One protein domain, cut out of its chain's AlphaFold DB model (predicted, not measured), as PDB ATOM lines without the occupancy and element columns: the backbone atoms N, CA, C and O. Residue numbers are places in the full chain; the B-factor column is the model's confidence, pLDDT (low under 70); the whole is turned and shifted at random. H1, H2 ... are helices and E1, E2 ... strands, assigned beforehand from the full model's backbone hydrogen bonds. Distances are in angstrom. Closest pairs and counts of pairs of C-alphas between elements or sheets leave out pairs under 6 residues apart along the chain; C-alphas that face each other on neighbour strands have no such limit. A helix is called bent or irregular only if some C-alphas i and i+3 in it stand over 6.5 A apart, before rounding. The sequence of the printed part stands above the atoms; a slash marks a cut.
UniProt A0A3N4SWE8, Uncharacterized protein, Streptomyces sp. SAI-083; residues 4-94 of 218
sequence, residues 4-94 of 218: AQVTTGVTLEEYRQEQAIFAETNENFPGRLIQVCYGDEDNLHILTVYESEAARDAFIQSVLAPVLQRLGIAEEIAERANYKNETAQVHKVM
ATOM      1  N   ALA A   4       5.331   6.940 -33.788       80.94
ATOM      2  CA  ALA A   4       5.027   5.940 -32.782       80.94
ATOM      3  C   ALA A   4       3.579   5.513 -32.963       80.94
ATOM      4  O   ALA A   4       2.691   6.362 -33.028       80.94
ATOM      5  N   GLN A   5       3.362   4.209 -33.028       80.44
ATOM      6  CA  GLN A   5       2.048   3.595 -33.046       80.44
ATOM      7  C   GLN A   5       1.880   2.790 -31.767       80.44
ATOM      8  O   GLN A   5       2.703   1.922 -31.470       80.44
ATOM      9  N   VAL A   6       0.814   3.070 -31.025       79.31
ATOM     10  CA  VAL A   6       0.387   2.221 -29.912       79.31
ATOM     11  C   VAL A   6      -0.728   1.308 -30.401       79.31
ATOM     12  O   VAL A   6      -1.709   1.762 -30.983       79.31
ATOM     13  N   THR A   7      -0.565   0.017 -30.158       78.50
ATOM     14  CA  THR A   7      -1.558  -1.024 -30.401       78.50
ATOM     15  C   THR A   7      -1.991  -1.608 -29.061       78.50
ATOM     16  O   THR A   7      -1.158  -1.820 -28.186       78.50
ATOM     17  N   THR A   8      -3.286  -1.840 -28.879       77.62
ATOM     18  CA  THR A   8      -3.880  -2.324 -27.623       77.62
ATOM     19  C   THR A   8      -4.918  -3.398 -27.909       77.62
ATOM     20  O   THR A   8      -5.460  -3.422 -29.013       77.62
ATOM     21  N   GLY A   9      -5.264  -4.216 -26.914       73.62
ATOM     22  CA  GLY A   9      -6.257  -5.283 -27.072       73.62
ATOM     23  C   GLY A   9      -5.691  -6.571 -27.670       73.62
ATOM     24  O   GLY A   9      -6.458  -7.364 -28.206       73.62
ATOM     25  N   VAL A  10      -4.368  -6.753 -27.596       77.88
ATOM     26  CA  VAL A  10      -3.662  -7.967 -28.026       77.88
ATOM     27  C   VAL A  10      -3.343  -8.802 -26.791       77.88
ATOM     28  O   VAL A  10      -2.768  -8.285 -25.839       77.88
ATOM     29  N   THR A  11      -3.687 -10.082 -26.780       82.44
ATOM     30  CA  THR A  11      -3.303 -10.996 -25.694       82.44
ATOM     31  C   THR A  11      -1.846 -11.446 -25.839       82.44
ATOM     32  O   THR A  11      -1.255 -11.421 -26.922       82.44
ATOM     33  N   LEU A  12      -1.238 -11.913 -24.749       78.56
ATOM     34  CA  LEU A  12       0.121 -12.453 -24.764       78.56
ATOM     35  C   LEU A  12       0.253 -13.704 -25.640       78.56
ATOM     36  O   LEU A  12       1.314 -13.933 -26.224       78.56
ATOM     37  N   GLU A  13      -0.801 -14.510 -25.741       81.94
ATOM     38  CA  GLU A  13      -0.819 -15.672 -26.628       81.94
ATOM     39  C   GLU A  13      -0.816 -15.252 -28.102       81.94
ATOM     40  O   GLU A  13       0.059 -15.700 -28.845       81.94
ATOM     41  N   GLU A  14      -1.713 -14.344 -28.502       77.69
ATOM     42  CA  GLU A  14      -1.759 -13.784 -29.861       77.69
ATOM     43  C   GLU A  14      -0.406 -13.149 -30.226       77.69
ATOM     44  O   GLU A  14       0.177 -13.479 -31.260       77.69
ATOM     45  N   TYR A  15       0.175 -12.343 -29.326       81.06
ATOM     46  CA  TYR A  15       1.494 -11.741 -29.536       81.06
ATOM     47  C   TYR A  15       2.598 -12.790 -29.742       81.06
ATOM     48  O   TYR A  15       3.432 -12.655 -30.637       81.06
ATOM     49  N   ARG A  16       2.626 -13.862 -28.940       81.25
ATOM     50  CA  ARG A  16       3.623 -14.939 -29.092       81.25
ATOM     51  C   ARG A  16       3.466 -15.685 -30.414       81.25
ATOM     52  O   ARG A  16       4.477 -16.033 -31.023       81.25
ATOM     53  N   GLN A  17       2.234 -15.925 -30.854       79.31
ATOM     54  CA  GLN A  17       1.958 -16.560 -32.141       79.31
ATOM     55  C   GLN A  17       2.413 -15.669 -33.307       79.31
ATOM     56  O   GLN A  17       3.073 -16.160 -34.224       79.31
ATOM     57  N   GLU A  18       2.163 -14.358 -33.240       77.69
ATOM     58  CA  GLU A  18       2.695 -13.389 -34.204       77.69
ATOM     59  C   GLU A  18       4.229 -13.406 -34.248       77.69
ATOM     60  O   GLU A  18       4.809 -13.524 -35.328       77.69
ATOM     61  N   GLN A  19       4.907 -13.355 -33.090       78.94
ATOM     62  CA  GLN A  19       6.376 -13.405 -33.029       78.94
ATOM     63  C   GLN A  19       6.946 -14.713 -33.593       78.94
ATOM     64  O   GLN A  19       7.983 -14.692 -34.255       78.94
ATOM     65  N   ALA A  20       6.276 -15.846 -33.366       78.44
ATOM     66  CA  ALA A  20       6.688 -17.126 -33.934       78.44
ATOM     67  C   ALA A  20       6.614 -17.107 -35.468       78.44
ATOM     68  O   ALA A  20       7.562 -17.523 -36.130       78.44
ATOM     69  N   ILE A  21       5.542 -16.548 -36.037       74.75
ATOM     70  CA  ILE A  21       5.405 -16.405 -37.490       74.75
ATOM     71  C   ILE A  21       6.448 -15.426 -38.046       74.75
ATOM     72  O   ILE A  21       7.039 -15.704 -39.087       74.75
ATOM     73  N   PHE A  22       6.730 -14.319 -37.355       73.06
ATOM     74  CA  PHE A  22       7.789 -13.387 -37.756       73.06
ATOM     75  C   PHE A  22       9.178 -14.033 -37.769       73.06
ATOM     76  O   PHE A  22       9.981 -13.744 -38.654       73.06
ATOM     77  N   ALA A  23       9.468 -14.933 -36.830       73.00
ATOM     78  CA  ALA A  23      10.726 -15.673 -36.820       73.00
ATOM     79  C   ALA A  23      10.847 -16.649 -38.009       73.00
ATOM     80  O   ALA A  23      11.952 -16.893 -38.492       73.00
ATOM     81  N   GLU A  24       9.729 -17.188 -38.508       75.62
ATOM     82  CA  GLU A  24       9.704 -18.084 -39.674       75.62
ATOM     83  C   GLU A  24       9.935 -17.357 -41.003       75.62
ATOM     84  O   GLU A  24      10.489 -17.949 -41.931       75.62
ATOM     85  N   THR A  25       9.497 -16.101 -41.133       66.06
ATOM     86  CA  THR A  25       9.557 -15.378 -42.413       66.06
ATOM     87  C   THR A  25      10.963 -14.893 -42.763       66.06
ATOM     88  O   THR A  25      11.230 -14.625 -43.933       66.06
ATOM     89  N   ASN A  26      11.880 -14.816 -41.786       62.81
ATOM     90  CA  ASN A  26      13.236 -14.264 -41.940       62.81
ATOM     91  C   ASN A  26      13.245 -12.892 -42.650       62.81
ATOM     92  O   ASN A  26      14.210 -12.524 -43.324       62.81
ATOM     93  N   GLU A  27      12.138 -12.154 -42.543       61.78
ATOM     94  CA  GLU A  27      11.974 -10.864 -43.193       61.78
ATOM     95  C   GLU A  27      12.660  -9.786 -42.364       61.78
ATOM     96  O   GLU A  27      12.445  -9.646 -41.160       61.78
ATOM     97  N   ASN A  28      13.515  -9.016 -43.029       57.66
ATOM     98  CA  ASN A  28      14.130  -7.847 -42.431       57.66
ATOM     99  C   ASN A  28      13.080  -6.732 -42.404       57.66
ATOM    100  O   ASN A  28      12.605  -6.352 -43.471       57.66
ATOM    101  N   PHE A  29      12.702  -6.240 -41.221       64.50
ATOM    102  CA  PHE A  29      11.663  -5.217 -41.056       64.50
ATOM    103  C   PHE A  29      12.235  -3.832 -41.376       64.50
ATOM    104  O   PHE A  29      12.832  -3.203 -40.496       64.50
ATOM    105  N   PRO A  30      12.088  -3.324 -42.611       54.75
ATOM    106  CA  PRO A  30      12.748  -2.092 -42.996       54.75
ATOM    107  C   PRO A  30      12.059  -0.937 -42.269       54.75
ATOM    108  O   PRO A  30      10.840  -0.778 -42.343       54.75
ATOM    109  N   GLY A  31      12.836  -0.137 -41.549       56.88
ATOM    110  CA  GLY A  31      12.351   1.076 -40.903       56.88
ATOM    111  C   GLY A  31      11.553   0.888 -39.613       56.88
ATOM    112  O   GLY A  31      10.887   1.832 -39.182       56.88
ATOM    113  N   ARG A  32      11.622  -0.287 -38.969       65.31
ATOM    114  CA  ARG A  32      11.177  -0.481 -37.579       65.31
ATOM    115  C   ARG A  32      12.354  -0.233 -36.633       65.31
ATOM    116  O   ARG A  32      13.333  -0.967 -36.662       65.31
ATOM    117  N   LEU A  33      12.232   0.781 -35.779       60.16
ATOM    118  CA  LEU A  33      13.299   1.212 -34.873       60.16
ATOM    119  C   LEU A  33      13.244   0.471 -33.535       60.16
ATOM    120  O   LEU A  33      14.257  -0.034 -33.063       60.16
ATOM    121  N   ILE A  34      12.062   0.415 -32.910       73.62
ATOM    122  CA  ILE A  34      11.869  -0.139 -31.559       73.62
ATOM    123  C   ILE A  34      10.466  -0.739 -31.450       73.62
ATOM    124  O   ILE A  34       9.512  -0.198 -32.013       73.62
ATOM    125  N   GLN A  35      10.324  -1.830 -30.693       77.12
ATOM    126  CA  GLN A  35       9.031  -2.273 -30.171       77.12
ATOM    127  C   GLN A  35       9.131  -2.522 -28.667       77.12
ATOM    128  O   GLN A  35      10.054  -3.192 -28.213       77.12
ATOM    129  N   VAL A  36       8.167  -1.996 -27.918       79.50
ATOM    130  CA  VAL A  36       8.015  -2.213 -26.479       79.50
ATOM    131  C   VAL A  36       6.636  -2.801 -26.228       79.50
ATOM    132  O   VAL A  36       5.636  -2.216 -26.640       79.50
ATOM    133  N   CYS A  37       6.588  -3.935 -25.534       78.69
ATOM    134  CA  CYS A  37       5.346  -4.579 -25.114       78.69
ATOM    135  C   CYS A  37       5.223  -4.497 -23.591       78.69
ATOM    136  O   CYS A  37       6.157  -4.855 -22.875       78.69
ATOM    137  N   TYR A  38       4.084  -4.019 -23.100       78.94
ATOM    138  CA  TYR A  38       3.788  -3.874 -21.674       78.94
ATOM    139  C   TYR A  38       2.292  -4.083 -21.422       78.94
ATOM    140  O   TYR A  38       1.498  -3.974 -22.345       78.94
ATOM    141  N   GLY A  39       1.888  -4.376 -20.187       80.31
ATOM    142  CA  GLY A  39       0.488  -4.659 -19.845       80.31
ATOM    143  C   GLY A  39       0.313  -6.030 -19.201       80.31
ATOM    144  O   GLY A  39       1.293  -6.646 -18.779       80.31
ATOM    145  N   ASP A  40      -0.937  -6.472 -19.093       81.69
ATOM    146  CA  ASP A  40      -1.295  -7.796 -18.580       81.69
ATOM    147  C   ASP A  40      -1.468  -8.816 -19.720       81.69
ATOM    148  O   ASP A  40      -1.472  -8.459 -20.898       81.69
ATOM    149  N   GLU A  41      -1.547 -10.106 -19.377       83.19
ATOM    150  CA  GLU A  41      -1.566 -11.189 -20.373       83.19
ATOM    151  C   GLU A  41      -2.805 -11.159 -21.285       83.19
ATOM    152  O   GLU A  41      -2.749 -11.683 -22.398       83.19
ATOM    153  N   ASP A  42      -3.888 -10.516 -20.847       80.12
ATOM    154  CA  ASP A  42      -5.156 -10.437 -21.571       80.12
ATOM    155  C   ASP A  42      -5.296  -9.133 -22.380       80.12
ATOM    156  O   ASP A  42      -6.160  -9.028 -23.254       80.12
ATOM    157  N   ASN A  43      -4.456  -8.131 -22.108       76.44
ATOM    158  CA  ASN A  43      -4.473  -6.829 -22.760       76.44
ATOM    159  C   ASN A  43      -3.080  -6.174 -22.757       76.44
ATOM    160  O   ASN A  43      -2.745  -5.307 -21.939       76.44
ATOM    161  N   LEU A  44      -2.277  -6.551 -23.746       77.06
ATOM    162  CA  LEU A  44      -0.999  -5.925 -24.030       77.06
ATOM    163  C   LEU A  44      -1.173  -4.594 -24.760       77.06
ATOM    164  O   LEU A  44      -2.002  -4.421 -25.656       77.06
ATOM    165  N   HIS A  45      -0.289  -3.677 -24.400       77.94
ATOM    166  CA  HIS A  45       0.021  -2.448 -25.096       77.94
ATOM    167  C   HIS A  45       1.351  -2.628 -25.830       77.94
ATOM    168  O   HIS A  45       2.388  -2.913 -25.228       77.94
ATOM    169  N   ILE A  46       1.325  -2.439 -27.142       80.88
ATOM    170  CA  ILE A  46       2.465  -2.607 -28.034       80.88
ATOM    171  C   ILE A  46       2.783  -1.243 -28.635       80.88
ATOM    172  O   ILE A  46       2.066  -0.747 -29.501       80.88
ATOM    173  N   LEU A  47       3.865  -0.626 -28.176       82.00
ATOM    174  CA  LEU A  47       4.416   0.586 -28.769       82.00
ATOM    175  C   LEU A  47       5.416   0.187 -29.852       82.00
ATOM    176  O   LEU A  47       6.432  -0.428 -29.544       82.00
ATOM    177  N   THR A  48       5.163   0.570 -31.101       82.31
ATOM    178  CA  THR A  48       6.099   0.366 -32.214       82.31
ATOM    179  C   THR A  48       6.509   1.709 -32.805       82.31
ATOM    180  O   THR A  48       5.656   2.535 -33.130       82.31
ATOM    181  N   VAL A  49       7.816   1.933 -32.942       81.44
ATOM    182  CA  VAL A  49       8.383   3.150 -33.532       81.44
ATOM    183  C   VAL A  49       8.910   2.843 -34.927       81.44
ATOM    184  O   VAL A  49       9.712   1.925 -35.105       81.44
ATOM    185  N   TYR A  50       8.486   3.644 -35.901       81.50
ATOM    186  CA  TYR A  50       8.890   3.551 -37.300       81.50
ATOM    187  C   TYR A  50       9.670   4.796 -37.721       81.50
ATOM    188  O   TYR A  50       9.380   5.899 -37.258       81.50
ATOM    189  N   GLU A  51      10.620   4.643 -38.641       79.19
ATOM    190  CA  GLU A  51      11.426   5.743 -39.201       79.19
ATOM    191  C   GLU A  51      10.581   6.778 -39.960       79.19
ATOM    192  O   GLU A  51      10.908   7.970 -40.023       79.19
ATOM    193  N   SER A  52       9.483   6.321 -40.557       80.75
ATOM    194  CA  SER A  52       8.536   7.153 -41.285       80.75
ATOM    195  C   SER A  52       7.164   6.497 -41.377       80.75
ATOM    196  O   SER A  52       7.009   5.296 -41.155       80.75
ATOM    197  N   GLU A  53       6.171   7.288 -41.769       79.12
ATOM    198  CA  GLU A  53       4.841   6.780 -42.092       79.12
ATOM    199  C   GLU A  53       4.860   5.771 -43.247       79.12
ATOM    200  O   GLU A  53       4.242   4.717 -43.155       79.12
ATOM    201  N   ALA A  54       5.669   6.028 -44.280       81.50
ATOM    202  CA  ALA A  54       5.843   5.100 -45.392       81.50
ATOM    203  C   ALA A  54       6.433   3.751 -44.943       81.50
ATOM    204  O   ALA A  54       6.020   2.708 -45.443       81.50
ATOM    205  N   ALA A  55       7.365   3.757 -43.980       78.69
ATOM    206  CA  ALA A  55       7.930   2.532 -43.412       78.69
ATOM    207  C   ALA A  55       6.888   1.739 -42.606       78.69
ATOM    208  O   ALA A  55       6.802   0.520 -42.749       78.69
ATOM    209  N   ARG A  56       6.050   2.426 -41.812       84.69
ATOM    210  CA  ARG A  56       4.903   1.799 -41.136       84.69
ATOM    211  C   ARG A  56       3.962   1.154 -42.145       84.69
ATOM    212  O   ARG A  56       3.610  -0.008 -41.984       84.69
ATOM    213  N   ASP A  57       3.545   1.895 -43.167       81.94
ATOM    214  CA  ASP A  57       2.562   1.411 -44.137       81.94
ATOM    215  C   ASP A  57       3.099   0.218 -44.930       81.94
ATOM    216  O   ASP A  57       2.383  -0.766 -45.117       81.94
ATOM    217  N   ALA A  58       4.376   0.267 -45.317       81.31
ATOM    218  CA  ALA A  58       5.061  -0.858 -45.937       81.31
ATOM    219  C   ALA A  58       5.052  -2.087 -45.018       81.31
ATOM    220  O   ALA A  58       4.614  -3.148 -45.450       81.31
ATOM    221  N   PHE A  59       5.436  -1.937 -43.743       80.81
ATOM    222  CA  PHE A  59       5.400  -3.027 -42.763       80.81
ATOM    223  C   PHE A  59       3.986  -3.599 -42.581       80.81
ATOM    224  O   PHE A  59       3.800  -4.816 -42.596       80.81
ATOM    225  N   ILE A  60       2.968  -2.747 -42.451       79.62
ATOM    226  CA  ILE A  60       1.585  -3.206 -42.288       79.62
ATOM    227  C   ILE A  60       1.153  -4.046 -43.493       79.62
ATOM    228  O   ILE A  60       0.566  -5.112 -43.318       79.62
ATOM    229  N   GLN A  61       1.451  -3.583 -44.707       80.38
ATOM    230  CA  GLN A  61       1.008  -4.234 -45.938       80.38
ATOM    231  C   GLN A  61       1.788  -5.507 -46.260       80.38
ATOM    232  O   GLN A  61       1.181  -6.504 -46.650       80.38
ATOM    233  N   SER A  62       3.116  -5.482 -46.136       77.50
ATOM    234  CA  SER A  62       3.963  -6.594 -46.571       77.50
ATOM    235  C   SER A  62       4.128  -7.672 -45.510       77.50
ATOM    236  O   SER A  62       4.351  -8.823 -45.863       77.50
ATOM    237  N   VAL A  63       4.002  -7.314 -44.228       77.88
ATOM    238  CA  VAL A  63       4.313  -8.202 -43.104       77.88
ATOM    239  C   VAL A  63       3.085  -8.450 -42.241       77.88
ATOM    240  O   VAL A  63       2.620  -9.584 -42.138       77.88
ATOM    241  N   LEU A  64       2.550  -7.404 -41.603       77.19
ATOM    242  CA  LEU A  64       1.565  -7.591 -40.537       77.19
ATOM    243  C   LEU A  64       0.256  -8.173 -41.076       77.19
ATOM    244  O   LEU A  64      -0.216  -9.181 -40.563       77.19
ATOM    245  N   ALA A  65      -0.310  -7.589 -42.134       79.31
ATOM    246  CA  ALA A  65      -1.573  -8.055 -42.704       79.31
ATOM    247  C   ALA A  65      -1.523  -9.535 -43.153       79.31
ATOM    248  O   ALA A  65      -2.425 -10.287 -42.772       79.31
ATOM    249  N   PRO A  66      -0.479 -10.011 -43.864       78.62
ATOM    250  CA  PRO A  66      -0.315 -11.439 -44.153       78.62
ATOM    251  C   PRO A  66      -0.231 -12.339 -42.911       78.62
ATOM    252  O   PRO A  66      -0.798 -13.433 -42.910       78.62
ATOM    253  N   VAL A  67       0.453 -11.903 -41.848       75.38
ATOM    254  CA  VAL A  67       0.558 -12.672 -40.594       75.38
ATOM    255  C   VAL A  67      -0.791 -12.768 -39.888       75.38
ATOM    256  O   VAL A  67      -1.216 -13.870 -39.543       75.38
ATOM    257  N   LEU A  68      -1.511 -11.653 -39.761       75.94
ATOM    258  CA  LEU A  68      -2.857 -11.636 -39.179       75.94
ATOM    259  C   LEU A  68      -3.833 -12.507 -39.983       75.94
ATOM    260  O   LEU A  68      -4.679 -13.195 -39.412       75.94
ATOM    261  N   GLN A  69      -3.689 -12.533 -41.310       79.75
ATOM    262  CA  GLN A  69      -4.476 -13.412 -42.170       79.75
ATOM    263  C   GLN A  69      -4.154 -14.894 -41.928       79.75
ATOM    264  O   GLN A  69      -5.076 -15.704 -41.843       79.75
ATOM    265  N   ARG A  70      -2.872 -15.263 -41.775       79.00
ATOM    266  CA  ARG A  70      -2.455 -16.645 -41.453       79.00
ATOM    267  C   ARG A  70      -3.001 -17.122 -40.112       79.00
ATOM    268  O   ARG A  70      -3.325 -18.298 -39.981       79.00
ATOM    269  N   LEU A  71      -3.089 -16.222 -39.143       74.50
ATOM    270  CA  LEU A  71      -3.622 -16.507 -37.815       74.50
ATOM    271  C   LEU A  71      -5.157 -16.607 -37.794       74.50
ATOM    272  O   LEU A  71      -5.720 -17.027 -36.792       74.50
ATOM    273  N   GLY A  72      -5.844 -16.255 -38.888       77.31
ATOM    274  CA  GLY A  72      -7.310 -16.261 -38.951       77.31
ATOM    275  C   GLY A  72      -7.967 -15.144 -38.135       77.31
ATOM    276  O   GLY A  72      -9.185 -15.112 -38.018       77.31
ATOM    277  N   ILE A  73      -7.171 -14.210 -37.615       68.75
ATOM    278  CA  ILE A  73      -7.606 -13.131 -36.721       68.75
ATOM    279  C   ILE A  73      -7.811 -11.802 -37.456       68.75
ATOM    280  O   ILE A  73      -8.180 -10.816 -36.835       68.75
ATOM    281  N   ALA A  74      -7.597 -11.739 -38.775       63.28
ATOM    282  CA  ALA A  74      -7.734 -10.496 -39.542       63.28
ATOM    283  C   ALA A  74      -9.143  -9.868 -39.451       63.28
ATOM    284  O   ALA A  74      -9.262  -8.648 -39.350       63.28
ATOM    285  N   GLU A  75     -10.200 -10.689 -39.458       59.25
ATOM    286  CA  GLU A  75     -11.589 -10.222 -39.316       59.25
ATOM    287  C   GLU A  75     -11.963  -9.982 -37.841       59.25
ATOM    288  O   GLU A  75     -12.531  -8.939 -37.523       59.25
ATOM    289  N   GLU A  76     -11.550 -10.862 -36.918       56.25
ATOM    290  CA  GLU A  76     -11.800 -10.694 -35.474       56.25
ATOM    291  C   GLU A  76     -11.060  -9.493 -34.870       56.25
ATOM    292  O   GLU A  76     -11.597  -8.829 -33.989       56.25
ATOM    293  N   ILE A  77      -9.856  -9.164 -35.345       54.72
ATOM    294  CA  ILE A  77      -9.123  -7.961 -34.936       54.72
ATOM    295  C   ILE A  77      -9.832  -6.715 -35.443       54.72
ATOM    296  O   ILE A  77      -9.985  -5.780 -34.670       54.72
ATOM    297  N   ALA A  78     -10.296  -6.691 -36.695       50.84
ATOM    298  CA  ALA A  78     -11.051  -5.560 -37.236       50.84
ATOM    299  C   ALA A  78     -12.383  -5.330 -36.492       50.84
ATOM    300  O   ALA A  78     -12.832  -4.189 -36.386       50.84
ATOM    301  N   GLU A  79     -12.983  -6.385 -35.929       51.19
ATOM    302  CA  GLU A  79     -14.207  -6.312 -35.120       51.19
ATOM    303  C   GLU A  79     -13.953  -6.032 -33.622       51.19
ATOM    304  O   GLU A  79     -14.698  -5.264 -33.011       51.19
ATOM    305  N   ARG A  80     -12.880  -6.575 -33.020       52.59
ATOM    306  CA  ARG A  80     -12.411  -6.231 -31.655       52.59
ATOM    307  C   ARG A  80     -11.746  -4.851 -31.613       52.59
ATOM    308  O   ARG A  80     -11.558  -4.289 -30.531       52.59
ATOM    309  N   ALA A  81     -11.418  -4.285 -32.776       43.25
ATOM    310  CA  ALA A  81     -10.693  -3.040 -32.950       43.25
ATOM    311  C   ALA A  81     -11.484  -1.794 -32.517       43.25
ATOM    312  O   ALA A  81     -11.854  -0.933 -33.309       43.25
ATOM    313  N   ASN A  82     -11.478  -1.562 -31.212       42.12
ATOM    314  CA  ASN A  82     -10.794  -0.365 -30.733       42.12
ATOM    315  C   ASN A  82      -9.264  -0.571 -30.822       42.12
ATOM    316  O   ASN A  82      -8.551  -0.394 -29.837       42.12
ATOM    317  N   TYR A  83      -8.737  -0.913 -32.008       48.19
ATOM    318  CA  TYR A  83      -7.334  -0.689 -32.345       48.19
ATOM    319  C   TYR A  83      -7.212   0.825 -32.448       48.19
ATOM    320  O   TYR A  83      -7.312   1.425 -33.521       48.19
ATOM    321  N   LYS A  84      -7.104   1.478 -31.295       48.78
ATOM    322  CA  LYS A  84      -6.787   2.893 -31.231       48.78
ATOM    323  C   LYS A  84      -5.319   3.009 -31.578       48.78
ATOM    324  O   LYS A  84      -4.465   3.075 -30.705       48.78
ATOM    325  N   ASN A  85      -5.050   2.998 -32.877       51.47
ATOM    326  CA  ASN A  85      -3.765   3.392 -33.413       51.47
ATOM    327  C   ASN A  85      -3.637   4.896 -33.192       51.47
ATOM    328  O   ASN A  85      -3.930   5.707 -34.071       51.47
ATOM    329  N   GLU A  86      -3.237   5.277 -31.987       56.56
ATOM    330  CA  GLU A  86      -2.786   6.631 -31.729       56.56
ATOM    331  C   GLU A  86      -1.402   6.743 -32.357       56.56
ATOM    332  O   GLU A  86      -0.419   6.182 -31.870       56.56
ATOM    333  N   THR A  87      -1.363   7.386 -33.524       56.22
ATOM    334  CA  THR A  87      -0.104   7.720 -34.181       56.22
ATOM    335  C   THR A  87       0.334   9.077 -33.664       56.22
ATOM    336  O   THR A  87      -0.325  10.086 -33.918       56.22
ATOM    337  N   ALA A  88       1.447   9.105 -32.942       57.81
ATOM    338  CA  ALA A  88       2.069  10.337 -32.489       57.81
ATOM    339  C   ALA A  88       3.381  10.568 -33.240       57.81
ATOM    340  O   ALA A  88       4.125   9.628 -33.541       57.81
ATOM    341  N   GLN A  89       3.679  11.834 -33.529       51.50
ATOM    342  CA  GLN A  89       4.999  12.215 -34.019       51.50
ATOM    343  C   GLN A  89       6.007  12.015 -32.892       51.50
ATOM    344  O   GLN A  89       5.819  12.515 -31.775       51.50
ATOM    345  N   VAL A  90       7.075  11.277 -33.172       51.91
ATOM    346  CA  VAL A  90       8.115  11.038 -32.177       51.91
ATOM    347  C   VAL A  90       9.106  12.181 -32.243       51.91
ATOM    348  O   VAL A  90       9.842  12.325 -33.214       51.91
ATOM    349  N   HIS A  91       9.110  12.991 -31.191       40.41
ATOM    350  CA  HIS A  91      10.005  14.137 -31.073       40.41
ATOM    351  C   HIS A  91      11.375  13.737 -30.496       40.41
ATOM    352  O   HIS A  91      12.362  14.427 -30.725       40.41
ATOM    353  N   LYS A  92      11.446  12.619 -29.752       40.94
ATOM    354  CA  LYS A  92      12.677  12.073 -29.156       40.94
ATOM    355  C   LYS A  92      12.534  10.560 -28.937       40.94
ATOM    356  O   LYS A  92      11.525  10.122 -28.389       40.94
ATOM    357  N   VAL A  93      13.539   9.776 -29.328       44.44
ATOM    358  CA  VAL A  93      13.681   8.356 -28.954       44.44
ATOM    359  C   VAL A  93      14.887   8.255 -28.030       44.44
ATOM    360  O   VAL A  93      15.987   8.619 -28.431       44.44
ATOM    361  N   MET A  94      14.692   7.793 -26.795       36.91
ATOM    362  CA  MET A  94      15.802   7.501 -25.886       36.91
ATOM    363  C   MET A  94      16.019   5.991 -25.881       36.91
ATOM    364  O   MET A  94      15.157   5.254 -25.408       36.91
TER     365      MET A  94
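What this domain is: This is residues 4 to 94 of the 218 residues of an uncharacterized protein of Streptomyces sp. SAI-083 (UniProt A0A3N4SWE8). A twisted sheet of four strands and two helices, H1 and H2, make three sides of a loose triangle: H1 starts by one end of the sheet, H2 starts by the other, and the far part of H2 meets H1 nearly at a right angle. The short helix H3 follows at the far end of H2, and the chain then returns to the sheet's edge as E4. The 91 printed residues hold three named helices and four named strands, in the order E1, H1, E2, E3, H2, H3, E4, a mixed class; the antiparallel sheet runs E2, E3, E1, E4. The whole is compact, with a radius of gyration of the C-alphas of 12.8 A and spans of 34 by 28 by 20 A.

How they stand to each other: E1, residues 4 to 10, is an inner strand between E3, residues 43 to 50, and E4, residues 86 to 89. It is antiparallel to E3 at 157 degrees, with N 5 and O 48 2.8 A apart, and to E4 at 162 degrees, with N 4 and O 88 3.0 A apart. H1, residues 12 to 25, only grazes the sheet with residues 12 to 15. E2, residues 32 to 40, forms a hairpin with E3, antiparallel at 167 degrees, with N 45 and O 38 2.7 A apart. H2, residues 53 to 70, only grazes the sheet with residues 53 to 59. Its residues 67 to 68 touch residues 18 to 22 of H1, about perpendicular at 78 degrees; the closest C-alphas, of Glu 18 and Val 67, are 6.8 A apart. H2 has a kink of 32 degrees near residue 60 and is only just irregular: C-alphas 62 and 65 are 6.9 A apart. H3, residues 74 to 80, is close to H2 but not clearly touching; their closest C-alphas, of Leu 68 and Ala 74, are 5.0 A apart. H3 is apart from H1. E1, H1, E2 and E3, H2, H3, E4 are split strand-helix-strand units, each with another strand between its two same-way strands and a right-handed crossover. Each O i to N i+4 pair is within hydrogen-bond range in H1 and H3, and 12 of 14 in H2.

Where its parts are: E1 begins at C-alpha 4 (5.027, 5.940, -32.782) and spans 17.1 A; H1 spans 20.2 A, E2 23.9 A and E3 22.3 A. H2 spans 24.5 A from C-alpha 53 (4.841, 6.780, -42.092). E4 ends at C-alpha 89 (4.999, 12.215, -34.019).

The domain as a whole: The two C-alphas farthest apart, of Gly 72 and Lys 92, are 36.0 A apart. The printed part has no cut and no long link. Its mean pLDDT is 70.5, with residues 25 to 33 and 73 to 94 under 70.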